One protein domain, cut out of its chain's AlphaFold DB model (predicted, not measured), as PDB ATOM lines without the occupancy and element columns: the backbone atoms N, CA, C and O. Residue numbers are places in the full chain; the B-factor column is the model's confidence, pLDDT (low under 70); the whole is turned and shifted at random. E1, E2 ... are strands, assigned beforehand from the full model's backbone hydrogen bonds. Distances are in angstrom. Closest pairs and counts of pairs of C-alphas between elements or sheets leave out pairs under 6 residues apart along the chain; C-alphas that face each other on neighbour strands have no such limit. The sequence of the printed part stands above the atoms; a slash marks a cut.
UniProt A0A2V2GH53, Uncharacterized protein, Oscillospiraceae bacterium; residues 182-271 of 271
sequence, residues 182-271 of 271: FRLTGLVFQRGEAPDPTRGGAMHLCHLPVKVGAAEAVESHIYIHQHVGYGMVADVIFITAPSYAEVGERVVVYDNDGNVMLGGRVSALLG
ATOM      1  N   PHE A 182       2.701  -9.347  68.243       95.50
ATOM      2  CA  PHE A 182       3.631  -8.981  67.171       95.50
ATOM      3  C   PHE A 182       4.978  -9.691  67.326       95.50
ATOM      4  O   PHE A 182       5.294 -10.246  68.376       95.50
ATOM      5  N   ARG A 183       5.797  -9.626  66.276       95.62
ATOM      6  CA  ARG A 183       7.180 -10.104  66.263       95.62
ATOM      7  C   ARG A 183       8.165  -8.949  66.273       95.62
ATOM      8  O   ARG A 183       8.003  -7.984  65.525       95.62
ATOM      9  N   LEU A 184       9.223  -9.104  67.059       95.50
ATOM     10  CA  LEU A 184      10.385  -8.231  67.111       95.50
ATOM     11  C   LEU A 184      11.598  -8.856  66.421       95.50
ATOM     12  O   LEU A 184      11.896 -10.037  66.612       95.50
ATOM     13  N   THR A 185      12.351  -8.026  65.704       93.94
ATOM     14  CA  THR A 185      13.705  -8.320  65.210       93.94
ATOM     15  C   THR A 185      14.689  -7.253  65.697       93.94
ATOM     16  O   THR A 185      14.302  -6.271  66.336       93.94
ATOM     17  N   GLY A 186      15.984  -7.458  65.427       91.50
ATOM     18  CA  GLY A 186      17.031  -6.520  65.845       91.50
ATOM     19  C   GLY A 186      17.143  -6.420  67.365       91.50
ATOM     20  O   GLY A 186      17.274  -5.321  67.898       91.50
ATOM     21  N   LEU A 187      17.018  -7.560  68.052       92.56
ATOM     22  CA  LEU A 187      16.974  -7.605  69.509       92.56
ATOM     23  C   LEU A 187      18.289  -7.120  70.123       92.56
ATOM     24  O   LEU A 187      19.365  -7.610  69.777       92.56
ATOM     25  N   VAL A 188      18.182  -6.213  71.091       92.50
ATOM     26  CA  VAL A 188      19.297  -5.739  71.912       92.50
ATOM     27  C   VAL A 188      19.014  -6.102  73.358       92.50
ATOM     28  O   VAL A 188      18.043  -5.629  73.941       92.50
ATOM     29  N   PHE A 189      19.867  -6.942  73.939       90.44
ATOM     30  CA  PHE A 189      19.765  -7.347  75.337       90.44
ATOM     31  C   PHE A 189      20.624  -6.430  76.205       90.44
ATOM     32  O   PHE A 189      21.828  -6.299  75.981       90.44
ATOM     33  N   GLN A 190      20.002  -5.807  77.205       88.38
ATOM     34  CA  GLN A 190      20.717  -5.073  78.254       88.38
ATOM     35  C   GLN A 190      20.947  -5.944  79.496       88.38
ATOM     36  O   GLN A 190      21.843  -5.669  80.290       88.38
ATOM     37  N   ARG A 191      20.188  -7.035  79.642       76.56
ATOM     38  CA  ARG A 191      20.459  -8.094  80.622       76.56
ATOM     39  C   ARG A 191      21.455  -9.117  80.061       76.56
ATOM     40  O   ARG A 191      21.422  -9.432  78.877       76.56
ATOM     41  N   GLY A 192      22.285  -9.696  80.932       62.00
ATOM     42  CA  GLY A 192      23.270 -10.731  80.576       62.00
ATOM     43  C   GLY A 192      22.699 -12.108  80.197       62.00
ATOM     44  O   GLY A 192      23.464 -12.999  79.847       62.00
ATOM     45  N   GLU A 193      21.380 -12.302  80.243       65.38
ATOM     46  CA  GLU A 193      20.705 -13.582  79.974       65.38
ATOM     47  C   GLU A 193      20.151 -13.653  78.542       65.38
ATOM     48  O   GLU A 193      18.993 -13.999  78.315       65.38
ATOM     49  N   ALA A 194      20.962 -13.290  77.548       69.25
ATOM     50  CA  ALA A 194      20.593 -13.546  76.160       69.25
ATOM     51  C   ALA A 194      20.659 -15.064  75.879       69.25
ATOM     52  O   ALA A 194      21.605 -15.719  76.327       69.25
ATOM     53  N   PRO A 195      19.704 -15.648  75.130       72.50
ATOM     54  CA  PRO A 195      19.798 -17.047  74.720       72.50
ATOM     55  C   PRO A 195      21.077 -17.277  73.914       72.50
ATOM     56  O   PRO A 195      21.390 -16.475  73.038       72.50
ATOM     57  N   ASP A 196      21.796 -18.374  74.173       70.88
ATOM     58  CA  ASP A 196      22.958 -18.756  73.363       70.88
ATOM     59  C   ASP A 196      22.474 -19.344  72.024       70.88
ATOM     60  O   ASP A 196      21.948 -20.469  71.992       70.88
ATOM     61  N   PRO A 197      22.651 -18.622  70.901       66.44
ATOM     62  CA  PRO A 197      22.162 -19.084  69.617       66.44
ATOM     63  C   PRO A 197      22.921 -20.324  69.118       66.44
ATOM     64  O   PRO A 197      22.380 -21.112  68.346       66.44
ATOM     65  N   THR A 198      24.152 -20.560  69.573       67.81
ATOM     66  CA  THR A 198      24.927 -21.744  69.163       67.81
ATOM     67  C   THR A 198      24.391 -23.035  69.779       67.81
ATOM     68  O   THR A 198      24.673 -24.126  69.285       67.81
ATOM     69  N   ARG A 199      23.575 -22.914  70.831       66.19
ATOM     70  CA  ARG A 199      22.978 -24.032  71.567       66.19
ATOM     71  C   ARG A 199      21.505 -24.268  71.234       66.19
ATOM     72  O   ARG A 199      20.892 -25.141  71.840       66.19
ATOM     73  N   GLY A 200      20.935 -23.513  70.289       62.38
ATOM     74  CA  GLY A 200      19.525 -23.636  69.899       62.38
ATOM     75  C   GLY A 200      18.539 -23.219  70.996       62.38
ATOM     76  O   GLY A 200      17.443 -23.766  71.075       62.38
ATOM     77  N   GLY A 201      18.933 -22.290  71.875       68.44
ATOM     78  CA  GLY A 201      18.122 -21.890  73.023       68.44
ATOM     79  C   GLY A 201      16.880 -21.078  72.643       68.44
ATOM     80  O   GLY A 201      16.964 -20.122  71.873       68.44
ATOM     81  N   ALA A 202      15.743 -21.430  73.245       82.31
ATOM     82  CA  ALA A 202      14.560 -20.581  73.330       82.31
ATOM     83  C   ALA A 202      14.374 -20.112  74.778       82.31
ATOM     84  O   ALA A 202      14.743 -20.819  75.719       82.31
ATOM     85  N   MET A 203      13.803 -18.927  74.960       87.44
ATOM     86  CA  MET A 203      13.510 -18.354  76.270       87.44
ATOM     87  C   MET A 203      12.072 -17.856  76.297       87.44
ATOM     88  O   MET A 203      11.602 -17.243  75.343       87.44
ATOM     89  N   HIS A 204      11.378 -18.113  77.401       89.19
ATOM     90  CA  HIS A 204      10.026 -17.626  77.627       89.19
ATOM     91  C   HIS A 204      10.021 -16.753  78.877       89.19
ATOM     92  O   HIS A 204      10.410 -17.203  79.955       89.19
ATOM     93  N   LEU A 205       9.607 -15.500  78.711       89.81
ATOM     94  CA  LEU A 205       9.470 -14.526  79.782       89.81
ATOM     95  C   LEU A 205       7.988 -14.214  79.968       89.81
ATOM     96  O   LEU A 205       7.281 -13.943  78.997       89.81
ATOM     97  N   CYS A 206       7.518 -14.250  81.208       91.00
ATOM     98  CA  CYS A 206       6.105 -14.081  81.529       91.00
ATOM     99  C   CYS A 206       5.877 -12.824  82.357       91.00
ATOM    100  O   CYS A 206       6.715 -12.495  83.195       91.00
ATOM    101  N   HIS A 207       4.706 -12.208  82.177       93.06
ATOM    102  CA  HIS A 207       4.224 -11.107  83.012       93.06
ATOM    103  C   HIS A 207       5.182  -9.911  83.040       93.06
ATOM    104  O   HIS A 207       5.455  -9.346  84.097       93.06
ATOM    105  N   LEU A 208       5.731  -9.549  81.875       93.62
ATOM    106  CA  LEU A 208       6.640  -8.410  81.757       93.62
ATOM    107  C   LEU A 208       5.942  -7.206  81.112       93.62
ATOM    108  O   LEU A 208       5.212  -7.388  80.132       93.62
ATOM    109  N   PRO A 209       6.178  -5.977  81.608       94.75
ATOM    110  CA  PRO A 209       5.705  -4.763  80.955       94.75
ATOM    111  C   PRO A 209       6.408  -4.543  79.610       94.75
ATOM    112  O   PRO A 209       7.640  -4.541  79.531       94.75
ATOM    113  N   VAL A 210       5.627  -4.299  78.559       95.19
ATOM    114  CA  VAL A 210       6.119  -3.996  77.211       95.19
ATOM    115  C   VAL A 210       5.582  -2.651  76.749       95.19
ATOM    116  O   VAL A 210       4.372  -2.445  76.710       95.19
ATOM    117  N   LYS A 211       6.482  -1.744  76.366       93.88
ATOM    118  CA  LYS A 211       6.155  -0.423  75.814       93.88
ATOM    119  C   LYS A 211       6.455  -0.394  74.320       93.88
ATOM    120  O   LYS A 211       7.561  -0.752  73.915       93.88
ATOM    121  N   VAL A 212       5.484   0.043  73.520       91.75
ATOM    122  CA  VAL A 212       5.601   0.185  72.060       91.75
ATOM    123  C   VAL A 212       5.525   1.662  71.697       91.75
ATOM    124  O   VAL A 212       4.513   2.312  71.956       91.75
ATOM    125  N   GLY A 213       6.598   2.208  71.128       86.19
ATOM    126  CA  GLY A 213       6.694   3.630  70.809       86.19
ATOM    127  C   GLY A 213       6.384   4.507  72.029       86.19
ATOM    128  O   GLY A 213       7.037   4.404  73.071       86.19
ATOM    129  N   ALA A 214       5.373   5.367  71.892       81.62
ATOM    130  CA  ALA A 214       4.881   6.249  72.952       81.62
ATOM    131  C   ALA A 214       3.679   5.686  73.738       81.62
ATOM    132  O   ALA A 214       3.190   6.363  74.639       81.62
ATOM    133  N   ALA A 215       3.191   4.485  73.410       85.19
ATOM    134  CA  ALA A 215       2.048   3.887  74.095       85.19
ATOM    135  C   ALA A 215       2.370   3.551  75.561       85.19
ATOM    136  O   ALA A 215       3.533   3.416  75.951       85.19
ATOM    137  N   GLU A 216       1.328   3.381  76.371       87.25
ATOM    138  CA  GLU A 216       1.476   2.869  77.732       87.25
ATOM    139  C   GLU A 216       2.057   1.452  77.734       87.25
ATOM    140  O   GLU A 216       1.875   0.674  76.791       87.25
ATOM    141  N   ALA A 217       2.780   1.117  78.804       90.94
ATOM    142  CA  ALA A 217       3.323  -0.223  78.959       90.94
ATOM    143  C   ALA A 217       2.199  -1.224  79.262       90.94
ATOM    144  O   ALA A 217       1.356  -0.985  80.126       90.94
ATOM    145  N   VAL A 218       2.212  -2.368  78.578       92.62
ATOM    146  CA  VAL A 218       1.197  -3.418  78.715       92.62
ATOM    147  C   VAL A 218       1.854  -4.745  79.074       92.62
ATOM    148  O   VAL A 218       2.893  -5.126  78.532       92.62
ATOM    149  N   GLU A 219       1.242  -5.462  80.009       94.81
ATOM    150  CA  GLU A 219       1.733  -6.751  80.487       94.81
ATOM    151  C   GLU A 219       1.650  -7.825  79.391       94.81
ATOM    152  O   GLU A 219       0.614  -7.988  78.738       94.81
ATOM    153  N   SER A 220       2.751  -8.553  79.185       94.00
ATOM    154  CA  SER A 220       2.917  -9.476  78.057       94.00
ATOM    155  C   SER A 220       3.675 -10.756  78.411       94.00
ATOM    156  O   SER A 220       4.479 -10.802  79.349       94.00
ATOM    157  N   HIS A 221       3.472 -11.782  77.586       94.75
ATOM    158  CA  HIS A 221       4.398 -12.900  77.424       94.75
ATOM    159  C   HIS A 221       5.350 -12.613  76.260       94.75
ATOM    160  O   HIS A 221       4.920 -12.137  75.209       94.75
ATOM    161  N   ILE A 222       6.636 -12.921  76.435       93.88
ATOM    162  CA  ILE A 222       7.657 -12.786  75.391       93.88
ATOM    163  C   ILE A 222       8.318 -14.138  75.141       93.88
ATOM    164  O   ILE A 222       8.943 -14.714  76.035       93.88
ATOM    165  N   TYR A 223       8.221 -14.621  73.905       93.56
ATOM    166  CA  TYR A 223       8.845 -15.857  73.454       93.56
ATOM    167  C   TYR A 223      10.003 -15.578  72.496       93.56
ATOM    168  O   TYR A 223       9.817 -15.195  71.340       93.56
ATOM    169  N   ILE A 224      11.220 -15.796  72.980       92.50
ATOM    170  CA  ILE A 224      12.461 -15.517  72.265       92.50
ATOM    171  C   ILE A 224      12.988 -16.817  71.674       92.50
ATOM    172  O   ILE A 224      13.211 -17.790  72.394       92.50
ATOM    173  N   HIS A 225      13.209 -16.832  70.365       90.31
ATOM    174  CA  HIS A 225      13.602 -18.033  69.637       90.31
ATOM    175  C   HIS A 225      14.390 -17.693  68.371       90.31
ATOM    176  O   HIS A 225      14.464 -16.540  67.943       90.31
ATOM    177  N   GLN A 226      14.988 -18.715  67.761       87.12
ATOM    178  CA  GLN A 226      15.630 -18.578  66.460       87.12
ATOM    179  C   GLN A 226      14.624 -18.700  65.329       87.12
ATOM    180  O   GLN A 226      13.846 -19.651  65.272       87.12
ATOM    181  N   HIS A 227      14.720 -17.783  64.378       82.25
ATOM    182  CA  HIS A 227      13.987 -17.837  63.130       82.25
ATOM    183  C   HIS A 227      14.961 -17.895  61.956       82.25
ATOM    184  O   HIS A 227      15.872 -17.071  61.826       82.25
ATOM    185  N   VAL A 228      14.743 -18.861  61.061       76.38
ATOM    186  CA  VAL A 228      15.548 -19.016  59.845       76.38
ATOM    187  C   VAL A 228      15.514 -17.706  59.051       76.38
ATOM    188  O   VAL A 228      14.443 -17.139  58.826       76.38
ATOM    189  N   GLY A 229      16.691 -17.198  58.682       74.00
ATOM    190  CA  GLY A 229      16.865 -15.948  57.932       74.00
ATOM    191  C   GLY A 229      16.923 -14.660  58.765       74.00
ATOM    192  O   GLY A 229      17.490 -13.686  58.285       74.00
ATOM    193  N   TYR A 230      16.418 -14.650  60.006       69.69
ATOM    194  CA  TYR A 230      16.355 -13.441  60.850       69.69
ATOM    195  C   TYR A 230      17.213 -13.513  62.121       69.69
ATOM    196  O   TYR A 230      17.396 -12.502  62.796       69.69
ATOM    197  N   GLY A 231      17.760 -14.686  62.452       84.06
ATOM    198  CA  GLY A 231      18.503 -14.883  63.695       84.06
ATOM    199  C   GLY A 231      17.557 -14.967  64.892       84.06
ATOM    200  O   GLY A 231      16.549 -15.668  64.830       84.06
ATOM    201  N   MET A 232      17.891 -14.285  65.988       88.62
ATOM    202  CA  MET A 232      17.041 -14.242  67.183       88.62
ATOM    203  C   MET A 232      15.878 -13.265  66.989       88.62
ATOM    204  O   MET A 232      16.090 -12.102  66.639       88.62
ATOM    205  N   VAL A 233      14.664 -13.729  67.270       92.38
ATOM    206  CA  VAL A 233      13.427 -12.936  67.245       92.38
ATOM    207  C   VAL A 233      12.672 -13.103  68.558       92.38
ATOM    208  O   VAL A 233      12.921 -14.052  69.305       92.38
ATOM    209  N   ALA A 234      11.762 -12.176  68.850       94.12
ATOM    210  CA  ALA A 234      10.885 -12.263  70.011       94.12
ATOM    211  C   ALA A 234       9.430 -12.073  69.587       94.12
ATOM    212  O   ALA A 234       9.088 -11.032  69.032       94.12
ATOM    213  N   ASP A 235       8.585 -13.059  69.865       94.88
ATOM    214  CA  ASP A 235       7.139 -12.927  69.703       94.88
ATOM    215  C   ASP A 235       6.554 -12.419  71.020       94.88
ATOM    216  O   ASP A 235       6.798 -12.996  72.081       94.88
ATOM    217  N   VAL A 236       5.825 -11.312  70.950       95.25
ATOM    218  CA  VAL A 236       5.184 -10.658  72.091       95.25
ATOM    219  C   VAL A 236       3.686 -10.879  71.992       95.25
ATOM    220  O   VAL A 236       3.090 -10.629  70.944       95.25
ATOM    221  N   ILE A 237       3.088 -11.337  73.088       93.50
ATOM    222  CA  ILE A 237       1.653 -11.586  73.215       93.50
ATOM    223  C   ILE A 237       1.155 -10.811  74.429       93.50
ATOM    224  O   ILE A 237       1.594 -11.072  75.552       93.50
ATOM    225  N   PHE A 238       0.245  -9.867  74.210       89.81
ATOM    226  CA  PHE A 238      -0.326  -9.074  75.290       89.81
ATOM    227  C   PHE A 238      -1.347  -9.874  76.098       89.81
ATOM    228  O   PHE A 238      -2.158 -10.612  75.541       89.81
ATOM    229  N   ILE A 239      -1.310  -9.709  77.420       87.44
ATOM    230  CA  ILE A 239      -2.147 -10.472  78.356       87.44
ATOM    231  C   ILE A 239      -3.339  -9.638  78.826       87.44
ATOM    232  O   ILE A 239      -4.466 -10.127  78.859       87.44
ATOM    233  N   THR A 240      -3.098  -8.387  79.222       82.94
ATOM    234  CA  THR A 240      -4.104  -7.565  79.913       82.94
ATOM    235  C   THR A 240      -4.982  -6.755  78.966       82.94
ATOM    236  O   THR A 240      -6.174  -6.599  79.224       82.94
ATOM    237  N   ALA A 241      -4.424  -6.262  77.863       85.12
ATOM    238  CA  ALA A 241      -5.138  -5.544  76.812       85.12
ATOM    239  C   ALA A 241      -4.318  -5.584  75.513       85.12
ATOM    240  O   ALA A 241      -3.099  -5.677  75.587       85.12
ATOM    241  N   PRO A 242      -4.922  -5.490  74.319       84.94
ATOM    242  CA  PRO A 242      -4.137  -5.268  73.111       84.94
ATOM    243  C   PRO A 242      -3.451  -3.894  73.184       84.94
ATOM    244  O   PRO A 242      -3.974  -2.965  73.801       84.94
ATOM    245  N   SER A 243      -2.300  -3.751  72.529       88.06
ATOM    246  CA  SER A 243      -1.592  -2.469  72.437       88.06
ATOM    247  C   SER A 243      -1.420  -2.047  70.990       88.06
ATOM    248  O   SER A 243      -1.579  -2.842  70.060       88.06
ATOM    249  N   TYR A 244      -1.093  -0.781  70.792       88.06
ATOM    250  CA  TYR A 244      -0.662  -0.303  69.492       88.06
ATOM    251  C   TYR A 244       0.656  -0.968  69.080       88.06
ATOM    252  O   TYR A 244       1.559  -1.128  69.901       88.06
ATOM    253  N   ALA A 245       0.775  -1.315  67.799       88.44
ATOM    254  CA  ALA A 245       2.045  -1.652  67.178       88.44
ATOM    255  C   ALA A 245       1.977  -1.428  65.665       88.44
ATOM    256  O   ALA A 245       1.010  -1.822  65.014       88.44
ATOM    257  N   GLU A 246       3.049  -0.877  65.107       90.69
ATOM    258  CA  GLU A 246       3.272  -0.753  63.669       90.69
ATOM    259  C   GLU A 246       4.655  -1.283  63.304       90.69
ATOM    260  O   GLU A 246       5.579  -1.263  64.113       90.69
ATOM    261  N   VAL A 247       4.815  -1.781  62.077       92.56
ATOM    262  CA  VAL A 247       6.113  -2.279  61.605       92.56
ATOM    263  C   VAL A 247       7.139  -1.142  61.612       92.56
ATOM    264  O   VAL A 247       6.899  -0.073  61.064       92.56
ATOM    265  N   GLY A 248       8.300  -1.397  62.213       91.44
ATOM    266  CA  GLY A 248       9.376  -0.425  62.414       91.44
ATOM    267  C   GLY A 248       9.381   0.232  63.797       91.44
ATOM    268  O   GLY A 248      10.438   0.731  64.212       91.44
ATOM    269  N   GLU A 249       8.264   0.168  64.532       91.81
ATOM    270  CA  GLU A 249       8.144   0.761  65.864       91.81
ATOM    271  C   GLU A 249       9.148   0.173  66.846       91.81
ATOM    272  O   GLU A 249       9.436  -1.030  66.838       91.81
ATOM    273  N   ARG A 250       9.682   1.041  67.712       93.81
ATOM    274  CA  ARG A 250      10.596   0.629  68.780       93.81
ATOM    275  C   ARG A 250       9.786  -0.001  69.904       93.81
ATOM    276  O   ARG A 250       8.806   0.577  70.368       93.81
ATOM    277  N   VAL A 251      10.242  -1.150  70.383       95.25
ATOM    278  CA  VAL A 251       9.635  -1.850  71.516       95.25
ATOM    279  C   VAL A 251      10.673  -2.082  72.589       95.25
ATOM    280  O   VAL A 251      11.814  -2.437  72.288       95.25
ATOM    281  N   VAL A 252      10.266  -1.887  73.840       95.88
ATOM    282  CA  VAL A 252      11.107  -2.086  75.018       95.88
ATOM    283  C   VAL A 252      10.369  -2.943  76.032       95.88
ATOM    284  O   VAL A 252       9.208  -2.687  76.348       95.88
ATOM    285  N   VAL A 253      11.059  -3.962  76.534       95.19
ATOM    286  CA  VAL A 253      10.591  -4.842  77.605       95.19
ATOM    287  C   VAL A 253      11.315  -4.469  78.889       95.19
ATOM    288  O   VAL A 253      12.549  -4.403  78.906       95.19
ATOM    289  N   TYR A 254      10.553  -4.279  79.959       94.44
ATOM    290  CA  TYR A 254      11.077  -3.971  81.285       94.44
ATOM    291  C   TYR A 254      11.035  -5.201  82.191       94.44
ATOM    292  O   TYR A 254      10.192  -6.083  82.021       94.44
ATOM    293  N   ASP A 255      11.937  -5.256  83.167       90.88
ATOM    294  CA  ASP A 255      11.760  -6.109  84.337       90.88
ATOM    295  C   ASP A 255      10.811  -5.453  85.350       90.88
ATOM    296  O   ASP A 255      10.414  -4.293  85.221       90.88
ATOM    297  N   ASN A 256      10.463  -6.205  86.394       87.25
ATOM    298  CA  ASN A 256       9.569  -5.738  87.456       87.25
ATOM    299  C   ASN A 256      10.154  -4.595  88.302       87.25
ATOM    300  O   ASN A 256       9.424  -3.970  89.067       87.25
ATOM    301  N   ASP A 257      11.452  -4.317  88.175       87.69
ATOM    302  CA  ASP A 257      12.122  -3.195  88.829       87.69
ATOM    303  C   ASP A 257      12.171  -1.944  87.932       87.69
ATOM    304  O   ASP A 257      12.741  -0.925  88.327       87.69
ATOM    305  N   GLY A 258      11.576  -2.000  86.734       91.44
ATOM    306  CA  GLY A 258      11.555  -0.894  85.782       91.44
ATOM    307  C   GLY A 258      12.869  -0.714  85.020       91.44
ATOM    308  O   GLY A 258      13.123   0.368  84.493       91.44
ATOM    309  N   ASN A 259      13.719  -1.744  84.954       93.00
ATOM    310  CA  ASN A 259      14.921  -1.733  84.122       93.00
ATOM    311  C   ASN A 259      14.634  -2.356  82.761       93.00
ATOM    312  O   ASN A 259      13.975  -3.389  82.661       93.00
ATOM    313  N   VAL A 260      15.214  -1.788  81.713       94.00
ATOM    314  CA  VAL A 260      15.179  -2.361  80.373       94.00
ATOM    315  C   VAL A 260      15.885  -3.716  80.376       94.00
ATOM    316  O   VAL A 260      17.054  -3.842  80.748       94.00
ATOM    317  N   MET A 261      15.169  -4.745  79.932       91.44
ATOM    318  CA  MET A 261      15.716  -6.081  79.707       91.44
ATOM    319  C   MET A 261      16.177  -6.251  78.267       91.44
ATOM    320  O   MET A 261      17.315  -6.668  78.023       91.44
ATOM    321  N   LEU A 262      15.286  -5.936  77.327       92.75
ATOM    322  CA  LEU A 262      15.546  -6.027  75.899       92.75
ATOM    323  C   LEU A 262      14.781  -4.949  75.130       92.75
ATOM    324  O   LEU A 262      13.682  -4.553  75.519       92.75
ATOM    325  N   GLY A 263      15.355  -4.522  74.014       95.00
ATOM    326  CA  GLY A 263      14.681  -3.715  73.008       95.00
ATOM    327  C   GLY A 263      14.669  -4.415  71.653       95.00
ATOM    328  O   GLY A 263      15.487  -5.297  71.393       95.00
ATOM    329  N   GLY A 264      13.751  -4.017  70.781       95.56
ATOM    330  CA  GLY A 264      13.702  -4.469  69.393       95.56
ATOM    331  C   GLY A 264      12.855  -3.548  68.525       95.56
ATOM    332  O   GLY A 264      12.369  -2.508  68.983       95.56
ATOM    333  N   ARG A 265      12.671  -3.938  67.263       95.50
ATOM    334  CA  ARG A 265      11.730  -3.284  66.351       95.50
ATOM    335  C   ARG A 265      10.680  -4.260  65.867       95.50
ATOM    336  O   ARG A 265      11.006  -5.411  65.578       95.50
ATOM    337  N   VAL A 266       9.441  -3.797  65.752       95.12
ATOM    338  CA  VAL A 266       8.349  -4.601  65.195       95.12
ATOM    339  C   VAL A 266       8.671  -4.942  63.745       95.12
ATOM    340  O   VAL A 266       8.854  -4.056  62.915       95.12
ATOM    341  N   SER A 267       8.728  -6.230  63.426       94.62
ATOM    342  CA  SER A 267       8.946  -6.716  62.061       94.62
ATOM    343  C   SER A 267       7.668  -7.230  61.408       94.62
ATOM    344  O   SER A 267       7.573  -7.255  60.186       94.62
ATOM    345  N   ALA A 268       6.709  -7.695  62.213       93.62
ATOM    346  CA  ALA A 268       5.433  -8.217  61.740       93.62
ATOM    347  C   ALA A 268       4.374  -8.134  62.842       93.62
ATOM    348  O   ALA A 268       4.677  -8.367  64.011       93.62
ATOM    349  N   LEU A 269       3.131  -7.858  62.457       93.25
ATOM    350  CA  LEU A 269       1.967  -7.991  63.330       93.25
ATOM    351  C   LEU A 269       1.460  -9.435  63.242       93.25
ATOM    352  O   LEU A 269       1.429 -10.009  62.152       93.25
ATOM    353  N   LEU A 270       1.107 -10.030  64.380       87.00
ATOM    354  CA  LEU A 270       0.639 -11.413  64.465       87.00
ATOM    355  C   LEU A 270      -0.863 -11.385  64.782       87.00
ATOM    356  O   LEU A 270      -1.272 -10.739  65.750       87.00
ATOM    357  N   GLY A 271      -1.656 -12.012  63.910       69.94
ATOM    358  CA  GLY A 271      -3.120 -12.068  64.000       69.94
ATOM    359  C   GLY A 271      -3.639 -13.153  64.926       69.94
ATOM    360  O   GLY A 271      -2.909 -14.149  65.131       69.94
TER     361      GLY A 271
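This is residues 182 to 271 of the 271 residues of an uncharacterized protein of Oscillospiraceae bacterium (UniProt A0A2V2GH53). This is a small closed barrel in which six strands, E1 to E6, ring one core, and three of them, E1, E2 and E6, bend sharply on their way round. A long loop, residues 190 to 202, reaches away from the barrel wall between E1 and E2. The printed part has 90 residues with six named strands, E1 to E6 in order along the chain, and no named helix; its class is all strand. Round the ring run E1, E4, E3, E2, E5, E6 and back to E1, each pair of neighbours antiparallel. The whole is compact, with a radius of gyration of the C-alphas of 12.1 A, and spans 35 by 28 by 18 A.

Begin at E1, residues 182 to 189, and look on one side of it for E4, residues 231 to 238, where N 184 and O 234 are 2.8 A apart, within hydrogen-bond range. On the other side of E4 is E3, residues 218 to 227; the two form a hairpin, with N 223 and O 235 at 2.8 A and 155 degrees between their directions. Next comes E2, residues 203 to 212, in a hairpin with E3, where N 205 and O 222 are 2.9 A apart. E2, E3 and E4 make a meander, each strand the antiparallel neighbour of the one before. The pairing of E2 is staggered: residues 203 to 210 pair with E3, and residues 210 to 212 with E5, residues 250 to 254, where N 211 and O 252 are 2.9 A apart. E5 forms a hairpin with E6, residues 260 to 270, with N 253 and O 262 at 2.9 A. E6 closes the ring on E1, where N 183 and O 268 are 2.8 A apart. Two Greek keys, four strands in a row in which three make a meander and the first is the antiparallel neighbour of the fourth, are E1 to E4 and E2 to E5. E3 and E6 are apart.

Find C-alpha 182 at (3.631, -8.981, 67.171); E1 runs from there for 8 residues and bends by 78 degrees at residue 186. E2 spans 20.6 A and bends by 90 degrees at His 207. E3 spans 24.8 A from C-alpha 218 at (1.197, -3.418, 78.715), and E4 spans 22.9 A. After the five residues of E5, E6 spans 23.4 A, bends by 84 degrees at Ser 267 and ends at C-alpha 270, (0.639, -11.413, 64.465).

The C-alphas farthest apart are those of Arg 199 and Ala 214, 35.3 A. The printed part has no cut. The links E1 to E2 and E4 to E5 are long, with 13 and 11 residues. Mean pLDDT of the printed part is 87.6; look for values under 70 at residues 192 to 194, 197 to 201, 230 and 271.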